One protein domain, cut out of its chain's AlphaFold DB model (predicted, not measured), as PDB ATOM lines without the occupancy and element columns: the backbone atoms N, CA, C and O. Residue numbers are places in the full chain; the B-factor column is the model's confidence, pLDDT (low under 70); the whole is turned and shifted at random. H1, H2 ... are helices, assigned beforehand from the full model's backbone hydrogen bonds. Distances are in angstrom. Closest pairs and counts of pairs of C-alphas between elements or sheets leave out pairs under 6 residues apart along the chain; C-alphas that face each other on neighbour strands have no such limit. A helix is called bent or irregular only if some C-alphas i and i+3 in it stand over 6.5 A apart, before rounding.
ATOM      1  N   TYR A  38     225.209 217.685 118.483       92.88
ATOM      2  CA  TYR A  38     225.732 218.832 119.237       92.88
ATOM      3  C   TYR A  38     227.255 218.781 119.451       92.88
ATOM      4  O   TYR A  38     227.772 219.325 120.421       92.88
ATOM      5  N   GLY A  39     227.955 218.035 118.602       88.88
ATOM      6  CA  GLY A  39     229.400 217.873 118.605       88.88
ATOM      7  C   GLY A  39     230.134 219.102 118.082       88.88
ATOM      8  O   GLY A  39     229.536 220.011 117.496       88.88
ATOM      9  N   ARG A  40     231.458 219.097 118.230       84.81
ATOM     10  CA  ARG A  40     232.308 220.250 117.918       84.81
ATOM     11  C   ARG A  40     232.348 220.556 116.425       84.81
ATOM     12  O   ARG A  40     232.535 221.707 116.034       84.81
ATOM     13  N   GLU A  41     232.196 219.536 115.585       85.94
ATOM     14  CA  GLU A  41     232.140 219.722 114.133       85.94
ATOM     15  C   GLU A  41     230.919 220.535 113.693       85.94
ATOM     16  O   GLU A  41     231.016 221.353 112.778       85.94
ATOM     17  N   ASN A  42     229.790 220.338 114.377       88.12
ATOM     18  CA  ASN A  42     228.540 221.047 114.112       88.12
ATOM     19  C   ASN A  42     228.492 222.398 114.840       88.12
ATOM     20  O   ASN A  42     227.986 223.378 114.294       88.12
ATOM     21  N   TYR A  43     229.064 222.461 116.044       89.06
ATOM     22  CA  TYR A  43     229.102 223.645 116.895       89.06
ATOM     23  C   TYR A  43     230.522 223.847 117.419       89.06
ATOM     24  O   TYR A  43     230.952 223.197 118.364       89.06
ATOM     25  N   GLY A  44     231.285 224.755 116.805       84.00
ATOM     26  CA  GLY A  44     232.704 224.946 117.138       84.00
ATOM     27  C   GLY A  44     232.969 225.307 118.607       84.00
ATOM     28  O   GLY A  44     234.024 224.938 119.149       84.00
ATOM     29  N   ASP A  45     232.001 225.976 119.236       90.25
ATOM     30  CA  ASP A  45     232.057 226.473 120.604       90.25
ATOM     31  C   ASP A  45     230.992 225.772 121.474       90.25
ATOM     32  O   ASP A  45     229.865 225.530 121.046       90.25
ATOM     33  N   LEU A  46     231.355 225.426 122.716       90.69
ATOM     34  CA  LEU A  46     230.477 224.693 123.643       90.69
ATOM     35  C   LEU A  46     229.170 225.443 123.944       90.69
ATOM     36  O   LEU A  46     228.119 224.824 124.074       90.69
ATOM     37  N   GLU A  47     229.235 226.764 124.083       92.00
ATOM     38  CA  GLU A  47     228.066 227.590 124.402       92.00
ATOM     39  C   GLU A  47     227.024 227.579 123.274       92.00
ATOM     40  O   GLU A  47     225.822 227.540 123.548       92.00
ATOM     41  N   ASP A  48     227.472 227.518 122.017       93.62
ATOM     42  CA  ASP A  48     226.586 227.402 120.857       93.62
ATOM     43  C   ASP A  48     225.870 226.046 120.853       93.62
ATOM     44  O   ASP A  48     224.661 225.984 120.630       93.62
ATOM     45  N   ALA A  49     226.591 224.964 121.177       94.31
ATOM     46  CA  ALA A  49     226.015 223.625 121.300       94.31
ATOM     47  C   ALA A  49     224.943 223.561 122.404       94.31
ATOM     48  O   ALA A  49     223.863 223.006 122.195       94.31
ATOM     49  N   ILE A  50     225.223 224.162 123.568       95.25
ATOM     50  CA  ILE A  50     224.276 224.265 124.691       95.25
ATOM     51  C   ILE A  50     223.032 225.054 124.270       95.25
ATOM     52  O   ILE A  50     221.907 224.604 124.486       95.25
ATOM     53  N   SER A  51     223.225 226.211 123.639       96.00
ATOM     54  CA  SER A  51     222.123 227.076 123.210       96.00
ATOM     55  C   SER A  51     221.220 226.372 122.198       96.00
ATOM     56  O   SER A  51     220.003 226.348 122.370       96.00
ATOM     57  N   ALA A  52     221.813 225.715 121.198       96.69
ATOM     58  CA  ALA A  52     221.080 224.967 120.184       96.69
ATOM     59  C   ALA A  52     220.259 223.811 120.778       96.69
ATOM     60  O   ALA A  52     219.139 223.558 120.335       96.69
ATOM     61  N   TYR A  53     220.786 223.119 121.793       96.69
ATOM     62  CA  TYR A  53     220.040 222.083 122.509       96.69
ATOM     63  C   TYR A  53     218.791 222.656 123.190       96.69
ATOM     64  O   TYR A  53     217.684 222.165 122.960       96.69
ATOM     65  N   HIS A  54     218.940 223.728 123.975       96.50
ATOM     66  CA  HIS A  54     217.807 224.347 124.672       96.50
ATOM     67  C   HIS A  54     216.772 224.920 123.703       96.50
ATOM     68  O   HIS A  54     215.571 224.804 123.946       96.50
ATOM     69  N   GLU A  55     217.204 225.497 122.580       96.94
ATOM     70  CA  GLU A  55     216.303 225.949 121.516       96.94
ATOM     71  C   GLU A  55     215.502 224.791 120.906       96.94
ATOM     72  O   GLU A  55     214.283 224.905 120.758       96.94
ATOM     73  N   ASN A  56     216.149 223.662 120.609       96.50
ATOM     74  CA  ASN A  56     215.480 222.487 120.046       96.50
ATOM     75  C   ASN A  56     214.498 221.850 121.033       96.50
ATOM     76  O   ASN A  56     213.380 221.512 120.643       96.50
ATOM     77  N   ILE A  57     214.865 221.742 122.311       96.69
ATOM     78  CA  ILE A  57     213.948 221.273 123.355       96.69
ATOM     79  C   ILE A  57     212.744 222.208 123.459       96.69
ATOM     80  O   ILE A  57     211.606 221.745 123.391       96.69
ATOM     81  N   ASN A  58     212.961 223.522 123.548       96.81
ATOM     82  CA  ASN A  58     211.867 224.491 123.597       96.81
ATOM     83  C   ASN A  58     210.940 224.364 122.388       96.81
ATOM     84  O   ASN A  58     209.723 224.434 122.541       96.81
ATOM     85  N   LYS A  59     211.502 224.146 121.198       96.94
ATOM     86  CA  LYS A  59     210.722 223.912 119.987       96.94
ATOM     87  C   LYS A  59     209.850 222.659 120.104       96.94
ATOM     88  O   LYS A  59     208.658 222.757 119.851       96.94
ATOM     89  N   ILE A  60     210.396 221.529 120.561       95.50
ATOM     90  CA  ILE A  60     209.621 220.291 120.769       95.50
ATOM     91  C   ILE A  60     208.415 220.546 121.676       95.50
ATOM     92  O   ILE A  60     207.296 220.163 121.337       95.50
ATOM     93  N   PHE A  61     208.622 221.205 122.817       96.81
ATOM     94  CA  PHE A  61     207.527 221.494 123.742       96.81
ATOM     95  C   PHE A  61     206.513 222.476 123.147       96.81
ATOM     96  O   PHE A  61     205.311 222.234 123.244       96.81
ATOM     97  N   ASN A  62     206.970 223.558 122.516       96.12
ATOM     98  CA  ASN A  62     206.091 224.580 121.949       96.12
ATOM     99  C   ASN A  62     205.248 224.043 120.790       96.12
ATOM    100  O   ASN A  62     204.041 224.265 120.791       96.12
ATOM    101  N   ASP A  63     205.846 223.288 119.866       95.88
ATOM    102  CA  ASP A  63     205.139 222.694 118.726       95.88
ATOM    103  C   ASP A  63     204.021 221.755 119.227       95.88
ATOM    104  O   ASP A  63     202.890 221.780 118.744       95.88
ATOM    105  N   LYS A  64     204.293 220.956 120.268       94.88
ATOM    106  CA  LYS A  64     203.301 220.042 120.862       94.88
ATOM    107  C   LYS A  64     202.211 220.776 121.646       94.88
ATOM    108  O   LYS A  64     201.050 220.368 121.601       94.88
ATOM    109  N   LEU A  65     202.559 221.865 122.337       95.19
ATOM    110  CA  LEU A  65     201.586 222.739 122.998       95.19
ATOM    111  C   LEU A  65     200.663 223.425 121.986       95.19
ATOM    112  O   LEU A  65     199.461 223.494 122.229       95.19
ATOM    113  N   GLU A  66     201.195 223.894 120.857       95.06
ATOM    114  CA  GLU A  66     200.412 224.493 119.772       95.06
ATOM    115  C   GLU A  66     199.380 223.495 119.238       95.06
ATOM    116  O   GLU A  66     198.184 223.788 119.243       95.06
ATOM    117  N   ILE A  67     199.803 222.264 118.927       94.19
ATOM    118  CA  ILE A  67     198.889 221.192 118.499       94.19
ATOM    119  C   ILE A  67     197.815 220.927 119.562       94.19
ATOM    120  O   ILE A  67     196.637 220.818 119.234       94.19
ATOM    121  N   MET A  68     198.188 220.854 120.841       92.62
ATOM    122  CA  MET A  68     197.233 220.614 121.926       92.62
ATOM    123  C   MET A  68     196.199 221.741 122.067       92.62
ATOM    124  O   MET A  68     195.046 221.488 122.426       92.62
ATOM    125  N   VAL A  69     196.603 222.985 121.808       92.88
ATOM    126  CA  VAL A  69     195.743 224.166 121.921       92.88
ATOM    127  C   VAL A  69     194.798 224.288 120.731       92.88
ATOM    128  O   VAL A  69     193.609 224.559 120.948       92.88
ATOM    129  N   GLU A  70     195.319 224.093 119.519       92.00
ATOM    130  CA  GLU A  70     194.639 224.372 118.252       92.00
ATOM    131  C   GLU A  70     193.830 223.196 117.700       92.00
ATOM    132  O   GLU A  70     192.805 223.421 117.053       92.00
ATOM    133  N   ALA A  71     194.243 221.950 117.955       89.50
ATOM    134  CA  ALA A  71     193.497 220.785 117.499       89.50
ATOM    135  C   ALA A  71     192.155 220.657 118.241       89.50
ATOM    136  O   ALA A  71     192.055 220.900 119.449       89.50
ATOM    137  N   GLU A  72     191.114 220.253 117.508       84.31
ATOM    138  CA  GLU A  72     189.783 220.002 118.076       84.31
ATOM    139  C   GLU A  72     189.816 218.782 119.009       84.31
ATOM    140  O   GLU A  72     189.403 218.889 120.161       84.31
ATOM    141  N   ASP A  73     190.433 217.688 118.544       86.75
ATOM    142  CA  ASP A  73     190.614 216.431 119.278       86.75
ATOM    143  C   ASP A  73     192.089 215.972 119.216       86.75
ATOM    144  O   ASP A  73     192.446 215.112 118.403       86.75
ATOM    145  N   PRO A  74     192.993 216.562 120.024       89.19
ATOM    146  CA  PRO A  74     194.398 216.167 120.032       89.19
ATOM    147  C   PRO A  74     194.585 214.729 120.541       89.19
ATOM    148  O   PRO A  74     193.945 214.300 121.503       89.19
ATOM    149  N   ILE A  75     195.525 213.990 119.943       90.06
ATOM    150  CA  ILE A  75     195.861 212.626 120.376       90.06
ATOM    151  C   ILE A  75     196.690 212.705 121.660       90.06
ATOM    152  O   ILE A  75     197.892 212.964 121.636       90.06
ATOM    153  N   THR A  76     196.036 212.483 122.795       90.19
ATOM    154  CA  THR A  76     196.638 212.577 124.135       90.19
ATOM    155  C   THR A  76     197.059 211.238 124.723       90.19
ATOM    156  O   THR A  76     197.749 211.204 125.744       90.19
ATOM    157  N   GLU A  77     196.619 210.140 124.116       89.81
ATOM    158  CA  GLU A  77     196.928 208.792 124.575       89.81
ATOM    159  C   GLU A  77     198.279 208.329 124.015       89.81
ATOM    160  O   GLU A  77     198.606 208.615 122.855       89.81
ATOM    161  N   PRO A  78     199.086 207.621 124.824       88.75
ATOM    162  CA  PRO A  78     200.293 206.996 124.312       88.75
ATOM    163  C   PRO A  78     199.922 205.962 123.235       88.75
ATOM    164  O   PRO A  78     198.868 205.325 123.335       88.75
ATOM    165  N   PRO A  79     200.768 205.774 122.209       87.56
ATOM    166  CA  PRO A  79     200.538 204.763 121.185       87.56
ATOM    167  C   PRO A  79     200.382 203.369 121.812       87.56
ATOM    168  O   PRO A  79     201.125 202.984 122.713       87.56
ATOM    169  N   SER A  80     199.403 202.598 121.333       80.88
ATOM    170  CA  SER A  80     199.254 201.186 121.694       80.88
ATOM    171  C   SER A  80     200.319 200.359 120.965       80.88
ATOM    172  O   SER A  80     200.386 200.462 119.741       80.88
ATOM    173  N   ASP A  81     201.113 199.589 121.722       69.00
ATOM    174  CA  ASP A  81     202.172 198.627 121.345       69.00
ATOM    175  C   ASP A  81     202.824 198.757 119.946       69.00
ATOM    176  O   ASP A  81     202.191 198.586 118.903       69.00
ATOM    177  N   ASP A  82     204.148 198.960 119.954       68.12
ATOM    178  CA  ASP A  82     205.095 198.982 118.819       68.12
ATOM    179  C   ASP A  82     204.860 200.040 117.722       68.12
ATOM    180  O   ASP A  82     205.646 200.129 116.773       68.12
ATOM    181  N   SER A  83     203.825 200.877 117.829       77.88
ATOM    182  CA  SER A  83     203.661 202.020 116.927       77.88
ATOM    183  C   SER A  83     204.531 203.206 117.370       77.88
ATOM    184  O   SER A  83     204.517 203.563 118.549       77.88
ATOM    185  N   PRO A  84     205.309 203.821 116.455       83.88
ATOM    186  CA  PRO A  84     206.132 204.971 116.800       83.88
ATOM    187  C   PRO A  84     205.252 206.172 117.144       83.88
ATOM    188  O   PRO A  84     204.158 206.339 116.591       83.88
ATOM    189  N   CYS A  85     205.754 207.039 118.019       87.88
ATOM    190  CA  CYS A  85     205.134 208.330 118.261       87.88
ATOM    191  C   CYS A  85     205.057 209.143 116.967       87.88
ATOM    192  O   CYS A  85     206.046 209.323 116.259       87.88
ATOM    193  N   THR A  86     203.854 209.616 116.645       87.44
ATOM    194  CA  THR A  86     203.623 210.489 115.496       87.44
ATOM    195  C   THR A  86     203.809 211.952 115.891       87.44
ATOM    196  O   THR A  86     203.658 212.329 117.057       87.44
ATOM    197  N   ASP A  87     204.079 212.808 114.906       86.88
ATOM    198  CA  ASP A  87     204.228 214.252 115.130       86.88
ATOM    199  C   ASP A  87     202.946 214.899 115.682       86.88
ATOM    200  O   ASP A  87     203.014 215.878 116.420       86.88
ATOM    201  N   GLU A  88     201.787 214.298 115.428       89.12
ATOM    202  CA  GLU A  88     200.485 214.752 115.933       89.12
ATOM    203  C   GLU A  88     200.167 214.242 117.349       89.12
ATOM    204  O   GLU A  88     199.259 214.756 118.003       89.12
ATOM    205  N   ASN A  89     200.892 213.235 117.848       91.81
ATOM    206  CA  ASN A  89     200.675 212.716 119.193       91.81
ATOM    207  C   ASN A  89     201.297 213.669 120.224       91.81
ATOM    208  O   ASN A  89     202.514 213.886 120.247       91.81
ATOM    209  N   VAL A  90     200.439 214.236 121.071       94.50
ATOM    210  CA  VAL A  90     200.787 215.199 122.125       94.50
ATOM    211  C   VAL A  90     200.776 214.565 123.515       94.50
ATOM    212  O   VAL A  90     200.843 215.278 124.517       94.50
ATOM    213  N   SER A  91     200.688 213.235 123.610       93.88
ATOM    214  CA  SER A  91     200.836 212.532 124.882       93.88
ATOM    215  C   SER A  91     202.179 212.868 125.526       93.88
ATOM    216  O   SER A  91     203.211 212.939 124.855       93.88
ATOM    217  N   THR A  92     202.181 213.026 126.850       94.00
ATOM    218  CA  THR A  92     203.417 213.247 127.617       94.00
ATOM    219  C   THR A  92     204.482 212.185 127.310       94.00
ATOM    220  O   THR A  92     205.665 212.503 127.283       94.00
ATOM    221  N   TYR A  93     204.077 210.942 127.017       92.50
ATOM    222  CA  TYR A  93     204.991 209.878 126.597       92.50
ATOM    223  C   TYR A  93     205.752 210.233 125.314       92.50
ATOM    224  O   TYR A  93     206.978 210.179 125.306       92.50
ATOM    225  N   CYS A  94     205.047 210.650 124.260       92.25
ATOM    226  CA  CYS A  94     205.677 210.986 122.984       92.25
ATOM    227  C   CYS A  94     206.552 212.238 123.064       92.25
ATOM    228  O   CYS A  94     207.615 212.289 122.447       92.25
ATOM    229  N   VAL A  95     206.146 213.231 123.861       94.38
ATOM    230  CA  VAL A  95     206.984 214.412 124.117       94.38
ATOM    231  C   VAL A  95     208.250 214.027 124.879       94.38
ATOM    232  O   VAL A  95     209.340 214.466 124.514       94.38
ATOM    233  N   ALA A  96     208.129 213.164 125.892       94.44
ATOM    234  CA  ALA A  96     209.272 212.647 126.635       94.44
ATOM    235  C   ALA A  96     210.219 211.846 125.738       94.44
ATOM    236  O   ALA A  96     211.424 212.051 125.816       94.44
ATOM    237  N   GLU A  97     209.701 210.980 124.868       92.06
ATOM    238  CA  GLU A  97     210.519 210.212 123.928       92.06
ATOM    239  C   GLU A  97     211.343 211.137 123.024       92.06
ATOM    240  O   GLU A  97     212.569 211.024 122.990       92.06
ATOM    241  N   SER A  98     210.701 212.108 122.362       92.69
ATOM    242  CA  SER A  98     211.404 213.066 121.495       92.69
ATOM    243  C   SER A  98     212.445 213.887 122.262       92.69
ATOM    244  O   SER A  98     213.570 214.060 121.797       92.69
ATOM    245  N   ALA A  99     212.103 214.367 123.458       94.12
ATOM    246  CA  ALA A  99     213.008 215.181 124.261       94.12
ATOM    247  C   ALA A  99     214.181 214.375 124.852       94.12
ATOM    248  O   ALA A  99     215.285 214.903 124.985       94.12
ATOM    249  N   ILE A 100     213.976 213.093 125.176       92.31
ATOM    250  CA  ILE A 100     215.043 212.191 125.632       92.31
ATOM    251  C   ILE A 100     216.016 211.899 124.492       92.31
ATOM    252  O   ILE A 100     217.220 211.918 124.736       92.31
ATOM    253  N   VAL A 101     215.533 211.663 123.270       91.69
ATOM    254  CA  VAL A 101     216.409 211.479 122.099       91.69
ATOM    255  C   VAL A 101     217.320 212.697 121.926       91.69
ATOM    256  O   VAL A 101     218.539 212.546 121.892       91.69
ATOM    257  N   GLU A 102     216.755 213.906 121.956       93.81
ATOM    258  CA  GLU A 102     217.543 215.145 121.898       93.81
ATOM    259  C   GLU A 102     218.541 215.289 123.052       93.81
ATOM    260  O   GLU A 102     219.670 215.738 122.856       93.81
ATOM    261  N   TYR A 103     218.149 214.904 124.268       94.25
ATOM    262  CA  TYR A 103     219.038 214.935 125.426       94.25
ATOM    263  C   TYR A 103     220.198 213.938 125.296       94.25
ATOM    264  O   TYR A 103     221.328 214.266 125.656       94.25
ATOM    265  N   MET A 104     219.957 212.742 124.757       92.06
ATOM    266  CA  MET A 104     221.007 211.748 124.521       92.06
ATOM    267  C   MET A 104     222.016 212.236 123.476       92.06
ATOM    268  O   MET A 104     223.224 212.150 123.715       92.06
ATOM    269  N   ASP A 105     221.540 212.831 122.381       92.38
ATOM    270  CA  ASP A 105     222.391 213.463 121.367       92.38
ATOM    271  C   ASP A 105     223.223 214.609 121.959       92.38
ATOM    272  O   ASP A 105     224.402 214.787 121.636       92.38
ATOM    273  N   PHE A 106     222.625 215.388 122.861       94.69
ATOM    274  CA  PHE A 106     223.313 216.463 123.566       94.69
ATOM    275  C   PHE A 106     224.394 215.937 124.511       94.69
ATOM    276  O   PHE A 106     225.502 216.473 124.538       94.69
ATOM    277  N   LEU A 107     224.135 214.848 125.242       92.56
ATOM    278  CA  LEU A 107     225.144 214.206 126.086       92.56
ATOM    279  C   LEU A 107     226.350 213.714 125.282       92.56
ATOM    280  O   LEU A 107     227.482 213.870 125.754       92.56
ATOM    281  N   ALA A 108     226.110 213.149 124.095       91.12
ATOM    282  CA  ALA A 108     227.162 212.742 123.173       91.12
ATOM    283  C   ALA A 108     227.985 213.956 122.708       91.12
ATOM    284  O   ALA A 108     229.211 213.952 122.845       91.12
ATOM    285  N   GLY A 109     227.322 215.040 122.289       91.44
ATOM    286  CA  GLY A 109     227.986 216.296 121.924       91.44
ATOM    287  C   GLY A 109     228.835 216.875 123.062       91.44
ATOM    288  O   GLY A 109     230.020 217.153 122.891       91.44
ATOM    289  N   LEU A 110     228.290 216.956 124.279       91.31
ATOM    290  CA  LEU A 110     229.032 217.416 125.457       91.31
ATOM    291  C   LEU A 110     230.262 216.552 125.765       91.31
ATOM    292  O   LEU A 110     231.276 217.066 126.241       91.31
ATOM    293  N   GLN A 111     230.180 215.238 125.544       89.56
ATOM    294  CA  GLN A 111     231.315 214.336 125.725       89.56
ATOM    295  C   GLN A 111     232.415 214.596 124.690       89.56
ATOM    296  O   GLN A 111     233.591 214.606 125.053       89.56
ATOM    297  N   GLU A 112     232.045 214.877 123.444       88.88
ATOM    298  CA  GLU A 112     232.984 215.286 122.402       88.88
ATOM    299  C   GLU A 112     233.650 216.626 122.752       88.88
ATOM    300  O   GLU A 112     234.876 216.738 122.769       88.88
ATOM    301  N   HIS A 113     232.868 217.628 123.164       86.69
ATOM    302  CA  HIS A 113     233.391 218.918 123.620       86.69
ATOM    303  C   HIS A 113     234.322 218.802 124.836       86.69
ATOM    304  O   HIS A 113     235.221 219.636 124.990       86.69
ATOM    305  N   ALA A 114     234.129 217.792 125.691       85.81
ATOM    306  CA  ALA A 114     234.988 217.510 126.839       85.81
ATOM    307  C   ALA A 114     236.345 216.899 126.447       85.81
ATOM    308  O   ALA A 114     237.297 216.997 127.224       85.81
ATOM    309  N   ALA A 115     236.463 216.299 125.257       84.88
ATOM    310  CA  ALA A 115     237.732 215.776 124.747       84.88
ATOM    311  C   ALA A 115     238.723 216.894 124.374       84.88
ATOM    312  O   ALA A 115     239.925 216.650 124.245       84.88
ATOM    313  N   TYR A 116     238.239 218.132 124.239       80.94
ATOM    314  CA  TYR A 116     239.034 219.285 123.841       80.94
ATOM    315  C   TYR A 116     239.245 220.265 124.994       80.94
ATOM    316  O   TYR A 116     238.322 220.629 125.720       80.94
ATOM    317  N   ALA A 117     240.486 220.737 125.128       75.44
ATOM    318  CA  ALA A 117     240.844 221.712 126.152       75.44
ATOM    319  C   ALA A 117     240.283 223.110 125.860       75.44
ATOM    320  O   ALA A 117     240.048 223.851 126.802       75.44
ATOM    321  N   THR A 118     240.075 223.469 124.590       77.88
ATOM    322  CA  THR A 118     239.585 224.785 124.159       77.88
ATOM    323  C   THR A 118     238.578 224.667 123.021       77.88
ATOM    324  O   THR A 118     238.591 223.692 122.262       77.88
ATOM    325  N   ASP A 119     237.726 225.683 122.891       78.88
ATOM    326  CA  ASP A 119     236.827 225.853 121.749       78.88
ATOM    327  C   ASP A 119     237.584 226.130 120.446       78.88
ATOM    328  O   ASP A 119     238.770 226.479 120.447       78.88
ATOM    329  N   ALA A 120     236.923 225.919 119.302       72.12
ATOM    330  CA  ALA A 120     237.532 226.143 117.986       72.12
ATOM    331  C   ALA A 120     238.008 227.595 117.817       72.12
ATOM    332  O   ALA A 120     239.065 227.836 117.230       72.12
ATOM    333  N   SER A 121     237.288 228.547 118.411       71.25
ATOM    334  CA  SER A 121     237.613 229.971 118.383       71.25
ATOM    335  C   SER A 121     238.842 230.372 119.224       71.25
ATOM    336  O   SER A 121     239.413 231.440 118.992       71.25
ATOM    337  N   GLN A 122     239.318 229.529 120.156       67.25
ATOM    338  CA  GLN A 122     240.317 229.903 121.179       67.25
ATOM    339  C   GLN A 122     241.688 229.210 121.059       67.25
ATOM    340  O   GLN A 122     242.428 229.091 122.035       67.25
ATOM    341  N   ALA A 123     242.101 228.788 119.863       60.56
ATOM    342  CA  ALA A 123     243.319 227.991 119.649       60.56
ATOM    343  C   ALA A 123     244.682 228.639 120.040       60.56
ATOM    344  O   ALA A 123     245.719 228.017 119.816       60.56
ATOM    345  N   SER A 124     244.735 229.862 120.597       60.12
ATOM    346  CA  SER A 124     245.990 230.622 120.818       60.12
ATOM    347  C   SER A 124     246.367 230.949 122.277       60.12
ATOM    348  O   SER A 124     247.273 231.750 122.506       60.12
ATOM    349  N   THR A 125     245.732 230.329 123.273       65.88
ATOM    350  CA  THR A 125     246.022 230.568 124.704       65.88
ATOM    351  C   THR A 125     247.347 229.959 125.177       65.88
ATOM    352  O   THR A 125     247.815 228.939 124.661       65.88
ATOM    353  N   THR A 126     247.963 230.557 126.199       76.69
ATOM    354  CA  THR A 126     249.170 230.007 126.837       76.69
ATOM    355  C   THR A 126     248.863 228.718 127.612       76.69
ATOM    356  O   THR A 126     247.728 228.461 128.006       76.69
ATOM    357  N   ILE A 127     249.884 227.894 127.888       71.94
ATOM    358  CA  ILE A 127     249.717 226.607 128.601       71.94
ATOM    359  C   ILE A 127     249.075 226.788 129.991       71.94
ATOM    360  O   ILE A 127     248.285 225.945 130.409       71.94
ATOM    361  N   SER A 128     249.398 227.880 130.697       73.94
ATOM    362  CA  SER A 128     248.834 228.172 132.025       73.94
ATOM    363  C   SER A 128     247.340 228.504 131.950       73.94
ATOM    364  O   SER A 128     246.556 228.013 132.757       73.94
ATOM    365  N   GLU A 129     246.938 229.291 130.952       77.06
ATOM    366  CA  GLU A 129     245.534 229.652 130.713       77.06
ATOM    367  C   GLU A 129     244.721 228.434 130.260       77.06
ATOM    368  O   GLU A 129     243.582 228.251 130.679       77.06
ATOM    369  N   MET A 130     245.332 227.538 129.477       77.06
ATOM    370  CA  MET A 130     244.680 226.325 128.988       77.06
ATOM    371  C   MET A 130     244.271 225.379 130.126       77.06
ATOM    372  O   MET A 130     243.218 224.752 130.049       77.06
ATOM    373  N   THR A 131     245.065 225.279 131.201       78.19
ATOM    374  CA  THR A 131     244.705 224.437 132.356       78.19
ATOM    375  C   THR A 131     243.534 224.992 133.161       78.19
ATOM    376  O   THR A 131     242.671 224.223 133.582       78.19
ATOM    377  N   GLU A 132     243.481 226.310 133.359       80.69
ATOM    378  CA  GLU A 132     242.368 226.959 134.063       80.69
ATOM    379  C   GLU A 132     241.084 226.880 133.236       80.69
ATOM    380  O   GLU A 132     240.027 226.513 133.753       80.69
ATOM    381  N   TYR A 133     241.193 227.137 131.933       80.38
ATOM    382  CA  TYR A 133     240.073 227.060 131.010       80.38
ATOM    383  C   TYR A 133     239.526 225.630 130.895       80.38
ATOM    384  O   TYR A 133     238.321 225.428 131.018       80.38
ATOM    385  N   ALA A 134     240.388 224.614 130.763       81.56
ATOM    386  CA  ALA A 134     239.953 223.217 130.718       81.56
ATOM    387  C   ALA A 134     239.244 222.780 132.015       81.56
ATOM    388  O   ALA A 134     238.249 222.054 131.966       81.56
ATOM    389  N   ALA A 135     239.720 223.241 133.179       83.56
ATOM    390  CA  ALA A 135     239.068 222.970 134.459       83.56
ATOM    391  C   ALA A 135     237.682 223.634 134.547       83.56
ATOM    392  O   ALA A 135     236.709 222.976 134.918       83.56
ATOM    393  N   SER A 136     237.580 224.909 134.157       85.56
ATOM    394  CA  SER A 136     236.308 225.637 134.111       85.56
ATOM    395  C   SER A 136     235.323 224.998 133.131       85.56
ATOM    396  O   SER A 136     234.169 224.774 133.486       85.56
ATOM    397  N   ARG A 137     235.782 224.619 131.937       85.81
ATOM    398  CA  ARG A 137     234.980 223.928 130.923       85.81
ATOM    399  C   ARG A 137     234.429 222.602 131.435       85.81
ATOM    400  O   ARG A 137     233.239 222.344 131.299       85.81
ATOM    401  N   SER A 138     235.270 221.776 132.054       87.38
ATOM    402  CA  SER A 138     234.842 220.498 132.636       87.38
ATOM    403  C   SER A 138     233.760 220.696 133.703       87.38
ATOM    404  O   SER A 138     232.766 219.968 133.734       87.38
ATOM    405  N   GLN A 139     233.899 221.739 134.529       90.31
ATOM    406  CA  GLN A 139     232.874 222.114 135.498       90.31
ATOM    407  C   GLN A 139     231.568 222.556 134.821       90.31
ATOM    408  O   GLN A 139     230.507 222.103 135.243       90.31
ATOM    409  N   ILE A 140     231.631 223.393 133.779       91.19
ATOM    410  CA  ILE A 140     230.452 223.832 133.013       91.19
ATOM    411  C   ILE A 140     229.729 222.625 132.425       91.19
ATOM    412  O   ILE A 140     228.543 222.462 132.669       91.19
ATOM    413  N   ILE A 141     230.445 221.729 131.740       91.81
ATOM    414  CA  ILE A 141     229.861 220.519 131.148       91.81
ATOM    415  C   ILE A 141     229.192 219.650 132.219       91.81
ATOM    416  O   ILE A 141     228.098 219.134 132.006       91.81
ATOM    417  N   SER A 142     229.826 219.477 133.383       91.94
ATOM    418  CA  SER A 142     229.241 218.694 134.476       91.94
ATOM    419  C   SER A 142     227.964 219.324 135.030       91.94
ATOM    420  O   SER A 142     227.014 218.598 135.311       91.94
ATOM    421  N   LEU A 143     227.952 220.645 135.218       94.50
ATOM    422  CA  LEU A 143     226.775 221.370 135.695       94.50
ATOM    423  C   LEU A 143     225.656 221.338 134.658       94.50
ATOM    424  O   LEU A 143     224.505 221.108 135.012       94.50
ATOM    425  N   GLU A 144     226.003 221.498 133.384       95.00
ATOM    426  CA  GLU A 144     225.042 221.526 132.291       95.00
ATOM    427  C   GLU A 144     224.306 220.194 132.149       95.00
ATOM    428  O   GLU A 144     223.088 220.184 132.031       95.00
ATOM    429  N   LYS A 145     225.001 219.057 132.277       93.44
ATOM    430  CA  LYS A 145     224.353 217.731 132.295       93.44
ATOM    431  C   LYS A 145     223.309 217.612 133.405       93.44
ATOM    432  O   LYS A 145     222.226 217.075 133.191       93.44
ATOM    433  N   GLU A 146     223.630 218.105 134.599       94.44
ATOM    434  CA  GLU A 146     222.717 218.060 135.742       94.44
ATOM    435  C   GLU A 146     221.527 219.010 135.557       94.44
ATOM    436  O   GLU A 146     220.388 218.646 135.858       94.44
ATOM    437  N   TYR A 147     221.777 220.228 135.076       95.25
ATOM    438  CA  TYR A 147     220.744 221.240 134.888       95.25
ATOM    439  C   TYR A 147     219.825 220.930 133.714       95.25
ATOM    440  O   TYR A 147     218.616 221.053 133.884       95.25
ATOM    441  N   ALA A 148     220.357 220.461 132.587       95.00
ATOM    442  CA  ALA A 148     219.567 220.038 131.437       95.00
ATOM    443  C   ALA A 148     218.590 218.916 131.817       95.00
ATOM    444  O   ALA A 148     217.399 219.031 131.543       95.00
ATOM    445  N   LEU A 149     219.052 217.891 132.546       93.94
ATOM    446  CA  LEU A 149     218.179 216.809 133.007       93.94
ATOM    447  C   LEU A 149     217.075 217.315 133.944       93.94
ATOM    448  O   LEU A 149     215.905 216.996 133.762       93.94
ATOM    449  N   LYS A 150     217.430 218.143 134.932       95.62
ATOM    450  CA  LYS A 150     216.451 218.715 135.871       95.62
ATOM    451  C   LYS A 150     215.436 219.619 135.178       95.62
ATOM    452  O   LYS A 150     214.264 219.614 135.552       95.62
ATOM    453  N   ALA A 151     215.886 220.418 134.214       95.44
ATOM    454  CA  ALA A 151     215.024 221.285 133.426       95.44
ATOM    455  C   ALA A 151     214.067 220.458 132.564       95.44
ATOM    456  O   ALA A 151     212.875 220.755 132.543       95.44
ATOM    457  N   LEU A 152     214.559 219.386 131.936       94.62
ATOM    458  CA  LEU A 152     213.746 218.450 131.168       94.62
ATOM    459  C   LEU A 152     212.682 217.768 132.041       94.62
ATOM    460  O   LEU A 152     211.504 217.790 131.689       94.62
ATOM    461  N   ASP A 153     213.066 217.232 133.202       95.00
ATOM    462  CA  ASP A 153     212.133 216.607 134.150       95.00
ATOM    463  C   ASP A 153     211.035 217.589 134.590       95.00
ATOM    464  O   ASP A 153     209.851 217.247 134.638       95.00
ATOM    465  N   MET A 154     211.419 218.834 134.887       95.88
ATOM    466  CA  MET A 154     210.475 219.885 135.262       95.88
ATOM    467  C   MET A 154     209.552 220.260 134.100       95.88
ATOM    468  O   MET A 154     208.348 220.399 134.307       95.88
ATOM    469  N   ALA A 155     210.088 220.398 132.887       96.00
ATOM    470  CA  ALA A 155     209.309 220.712 131.695       96.00
ATOM    471  C   ALA A 155     208.284 219.612 131.392       96.00
ATOM    472  O   ALA A 155     207.121 219.919 131.143       96.00
ATOM    473  N   LEU A 156     208.670 218.337 131.499       95.50
ATOM    474  CA  LEU A 156     207.758 217.204 131.330       95.50
ATOM    475  C   LEU A 156     206.664 217.173 132.401       95.50
ATOM    476  O   LEU A 156     205.504 216.917 132.081       95.50
ATOM    477  N   ALA A 157     207.001 217.475 133.657       95.69
ATOM    478  CA  ALA A 157     206.011 217.562 134.727       95.69
ATOM    479  C   ALA A 157     204.984 218.674 134.460       95.69
ATOM    480  O   ALA A 157     203.780 218.425 134.524       95.69
ATOM    481  N   VAL A 158     205.452 219.874 134.097       96.00
ATOM    482  CA  VAL A 158     204.589 221.015 133.750       96.00
ATOM    483  C   VAL A 158     203.741 220.710 132.516       96.00
ATOM    484  O   VAL A 158     202.553 221.024 132.494       96.00
ATOM    485  N   TYR A 159     204.319 220.068 131.504       95.50
ATOM    486  CA  TYR A 159     203.602 219.670 130.298       95.50
ATOM    487  C   TYR A 159     202.479 218.674 130.609       95.50
ATOM    488  O   TYR A 159     201.354 218.847 130.146       95.50
ATOM    489  N   ASN A 160     202.741 217.672 131.450       94.44
ATOM    490  CA  ASN A 160     201.729 216.710 131.879       94.44
ATOM    491  C   ASN A 160     200.597 217.378 132.679       94.44
ATOM    492  O   ASN A 160     199.422 217.077 132.473       94.44
ATOM    493  N   GLU A 161     200.928 218.316 133.570       94.56
ATOM    494  CA  GLU A 161     199.917 219.120 134.266       94.56
ATOM    495  C   GLU A 161     199.082 219.941 133.280       94.56
ATOM    496  O   GLU A 161     197.855 219.956 133.381       94.56
ATOM    497  N   PHE A 162     199.719 220.574 132.293       94.31
ATOM    498  CA  PHE A 162     199.027 221.326 131.252       94.31
ATOM    499  C   PHE A 162     198.082 220.432 130.440       94.31
ATOM    500  O   PHE A 162     196.920 220.793 130.258       94.31
ATOM    501  N   GLN A 163     198.534 219.239 130.045       92.81
ATOM    502  CA  GLN A 163     197.738 218.254 129.311       92.81
ATOM    503  C   GLN A 163     196.437 217.889 130.045       92.81
ATOM    504  O   GLN A 163     195.388 217.737 129.422       92.81
ATOM    505  N   ILE A 164     196.487 217.783 131.375       91.50
ATOM    506  CA  ILE A 164     195.319 217.475 132.214       91.50
ATOM    507  C   ILE A 164     194.443 218.718 132.431       91.50
ATOM    508  O   ILE A 164     193.214 218.633 132.427       91.50
ATOM    509  N   MET A 165     195.058 219.881 132.650       93.00
ATOM    510  CA  MET A 165     194.361 221.102 133.062       93.00
ATOM    511  C   MET A 165     193.728 221.870 131.900       93.00
ATOM    512  O   MET A 165     192.715 222.541 132.096       93.00
ATOM    513  N   TYR A 166     194.288 221.791 130.697       92.25
ATOM    514  CA  TYR A 166     193.790 222.514 129.531       92.25
ATOM    515  C   TYR A 166     192.340 222.165 129.131       92.25
ATOM    516  O   TYR A 166     191.547 223.096 128.962       92.25
ATOM    517  N   PRO A 167     191.913 220.887 129.048       90.44
ATOM    518  CA  PRO A 167     190.506 220.576 128.781       90.44
ATOM    519  C   PRO A 167     189.576 221.104 129.885       90.44
ATOM    520  O   PRO A 167     188.527 221.671 129.587       90.44
ATOM    521  N   LEU A 168     189.987 221.027 131.157       91.00
ATOM    522  CA  LEU A 168     189.231 221.622 132.268       91.00
ATOM    523  C   LEU A 168     189.112 223.143 132.121       91.00
ATOM    524  O   LEU A 168     188.064 223.719 132.411       91.00
ATOM    525  N   HIS A 169     190.172 223.806 131.660       92.81
ATOM    526  CA  HIS A 169     190.152 225.236 131.387       92.81
ATOM    527  C   HIS A 169     189.121 225.602 130.311       92.81
ATOM    528  O   HIS A 169     188.386 226.569 130.512       92.81
ATOM    529  N   LYS A 170     189.018 224.827 129.219       91.25
ATOM    530  CA  LYS A 170     187.990 225.036 128.182       91.25
ATOM    531  C   LYS A 170     186.575 224.942 128.769       91.25
ATOM    532  O   LYS A 170     185.781 225.861 128.585       91.25
ATOM    533  N   GLU A 171     186.302 223.919 129.578       92.50
ATOM    534  CA  GLU A 171     185.007 223.768 130.263       92.50
ATOM    535  C   GLU A 171     184.695 224.955 131.190       92.50
ATOM    536  O   GLU A 171     183.582 225.486 131.203       92.50
ATOM    537  N   TYR A 172     185.688 225.438 131.946       94.31
ATOM    538  CA  TYR A 172     185.510 226.624 132.784       94.31
ATOM    539  C   TYR A 172     185.212 227.883 131.971       94.31
ATOM    540  O   TYR A 172     184.362 228.673 132.386       94.31
ATOM    541  N   GLN A 173     185.877 228.082 130.830       94.44
ATOM    542  CA  GLN A 173     185.584 229.212 129.948       94.44
ATOM    543  C   GLN A 173     184.128 229.185 129.477       94.44
ATOM    544  O   GLN A 173     183.471 230.227 129.461       94.44
ATOM    545  N   ASP A 174     183.602 228.013 129.135       95.06
ATOM    546  CA  ASP A 174     182.224 227.889 128.668       95.06
ATOM    547  C   ASP A 174     181.208 228.116 129.791       95.06
ATOM    548  O   ASP A 174     180.234 228.848 129.600       95.06
ATOM    549  N   ILE A 175     181.476 227.615 131.000       95.75
ATOM    550  CA  ILE A 175     180.664 227.930 132.185       95.75
ATOM    551  C   ILE A 175     180.651 229.441 132.453       95.75
ATOM    552  O   ILE A 175     179.592 230.007 132.730       95.75
ATOM    553  N   ILE A 176     181.802 230.111 132.354       96.19
ATOM    554  CA  ILE A 176     181.902 231.562 132.554       96.19
ATOM    555  C   ILE A 176     181.036 232.304 131.531       96.19
ATOM    556  O   ILE A 176     180.224 233.135 131.935       96.19
ATOM    557  N   LYS A 177     181.115 231.954 130.239       96.19
ATOM    558  CA  LYS A 177     180.265 232.556 129.192       96.19
ATOM    559  C   LYS A 177     178.773 232.382 129.496       96.19
ATOM    560  O   LYS A 177     177.985 233.314 129.319       96.19
ATOM    561  N   VAL A 178     178.366 231.209 129.983       96.00
ATOM    562  CA  VAL A 178     176.970 230.947 130.376       96.00
ATOM    563  C   VAL A 178     176.554 231.829 131.556       96.00
ATOM    564  O   VAL A 178     175.472 232.420 131.531       96.00
ATOM    565  N   LEU A 179     177.403 231.965 132.577       96.12
ATOM    566  CA  LEU A 179     177.136 232.823 133.734       96.12
ATOM    567  C   LEU A 179     177.061 234.307 133.352       96.12
ATOM    568  O   LEU A 179     176.198 235.025 133.861       96.12
ATOM    569  N   GLU A 180     177.908 234.768 132.433       95.81
ATOM    570  CA  GLU A 180     177.866 236.127 131.885       95.81
ATOM    571  C   GLU A 180     176.566 236.390 131.120       95.81
ATOM    572  O   GLU A 180     175.908 237.416 131.335       95.81
ATOM    573  N   SER A 181     176.143 235.438 130.282       95.44
ATOM    574  CA  SER A 181     174.862 235.509 129.577       95.44
ATOM    575  C   SER A 181     173.686 235.545 130.554       95.44
ATOM    576  O   SER A 181     172.745 236.314 130.362       95.44
ATOM    577  N   TYR A 182     173.730 234.738 131.615       94.69
ATOM    578  CA  TYR A 182     172.695 234.715 132.646       94.69
ATOM    579  C   TYR A 182     172.628 236.034 133.426       94.69
ATOM    580  O   TYR A 182     171.544 236.575 133.641       94.69
ATOM    581  N   ASN A 183     173.778 236.587 133.817       95.12
ATOM    582  CA  ASN A 183     173.847 237.873 134.506       95.12
ATOM    583  C   ASN A 183     173.315 239.018 133.629       95.12
ATOM    584  O   ASN A 183     172.578 239.874 134.118       95.12
ATOM    585  N   SER A 184     173.629 238.999 132.332       94.88
ATOM    586  CA  SER A 184     173.100 239.965 131.361       94.88
ATOM    587  C   SER A 184     171.574 239.868 131.258       94.88
ATOM    588  O   SER A 184     170.881 240.866 131.425       94.88
ATOM    589  N   ALA A 185     171.031 238.652 131.129       93.38
ATOM    590  CA  ALA A 185     169.584 238.434 131.107       93.38
ATOM    591  C   ALA A 185     168.889 238.870 132.414       93.38
ATOM    592  O   ALA A 185     167.788 239.422 132.390       93.38
TER     593      ALA A 185
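Overview. This is residues 38 to 185 of the 209 residues of an uncharacterized protein of Candidatus Peregrinibacteria bacterium GW2011_GWF2_43_17 (UniProt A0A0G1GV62). Three long helices lie side by side in a slim bundle, H1, H2 and the first arm of the long helix H3, and H3 then bends and its second arm sticks out past the bundle with residues 168 to 185. H1, H2 and H3a run up and down, each against the one before it in the chain, with H2 touching both of the others. The printed part has 148 residues with three named helices, in the order H1, H2, H3, and no named strand; the class is all helix, with 107 residues in the helices. The whole is only just loose, close to extended, with a radius of gyration of the C-alphas of 21.8 A and a flat outline spanning 80 by 42 by 21 A.

Arrangement. The longest helix, H3, residues 127 to 185, was assigned as one helix by its hydrogen bonds but is bent: C-alphas 164 and 167 are 6.7 A apart. Its arms, H3a, residues 127 to 164, and H3b, residues 167 to 185, stand at a steep tilt of 52 degrees. H3a and H2, residues 92 to 114, touch and form a helical hairpin, running opposite ways at a shallow tilt of 1 degrees; their closest C-alphas, those of Thr 92 and Asn 160, are 5.7 A apart. H2 and H1, residues 46 to 70, form a second helical hairpin and touch, opposite ways at a shallow tilt of 7 degrees; their closest C-alphas, those of Ile 57 and Ala 99, are 6.2 A apart. H1 and H3a are close but not clearly touching, with the C-alphas of Met 68 and Gln 163 closest at 7.8 A; they run the same way at a shallow tilt of 7 degrees. H3b is apart from H1 and H2. Every O i to N i+4 pair is within hydrogen-bond range in H1, H2 and H3b, and 33 of 34 are in H3a.

Along the chain. H3a begins at C-alpha 127 at (249.717, 226.607, 128.601) and is 55.3 A long, and H3b, 27.6 A long, ends at C-alpha 185 at (169.584, 238.434, 131.107). H1 begins at C-alpha 46 at (230.477, 224.693, 123.643) and is 36.2 A long; H2 is 31.9 A long.

Size, cuts and confidence. The C-alphas of Ile 127 and Ala 185 are the two farthest apart, at 81.0 A. The printed part has no cut. Both links are long: 21 residues from H1 to H2 and 12 from H2 to H3. The mean pLDDT of the printed part is 89.6, and residues 81 to 82 and 122 to 125 are under 70.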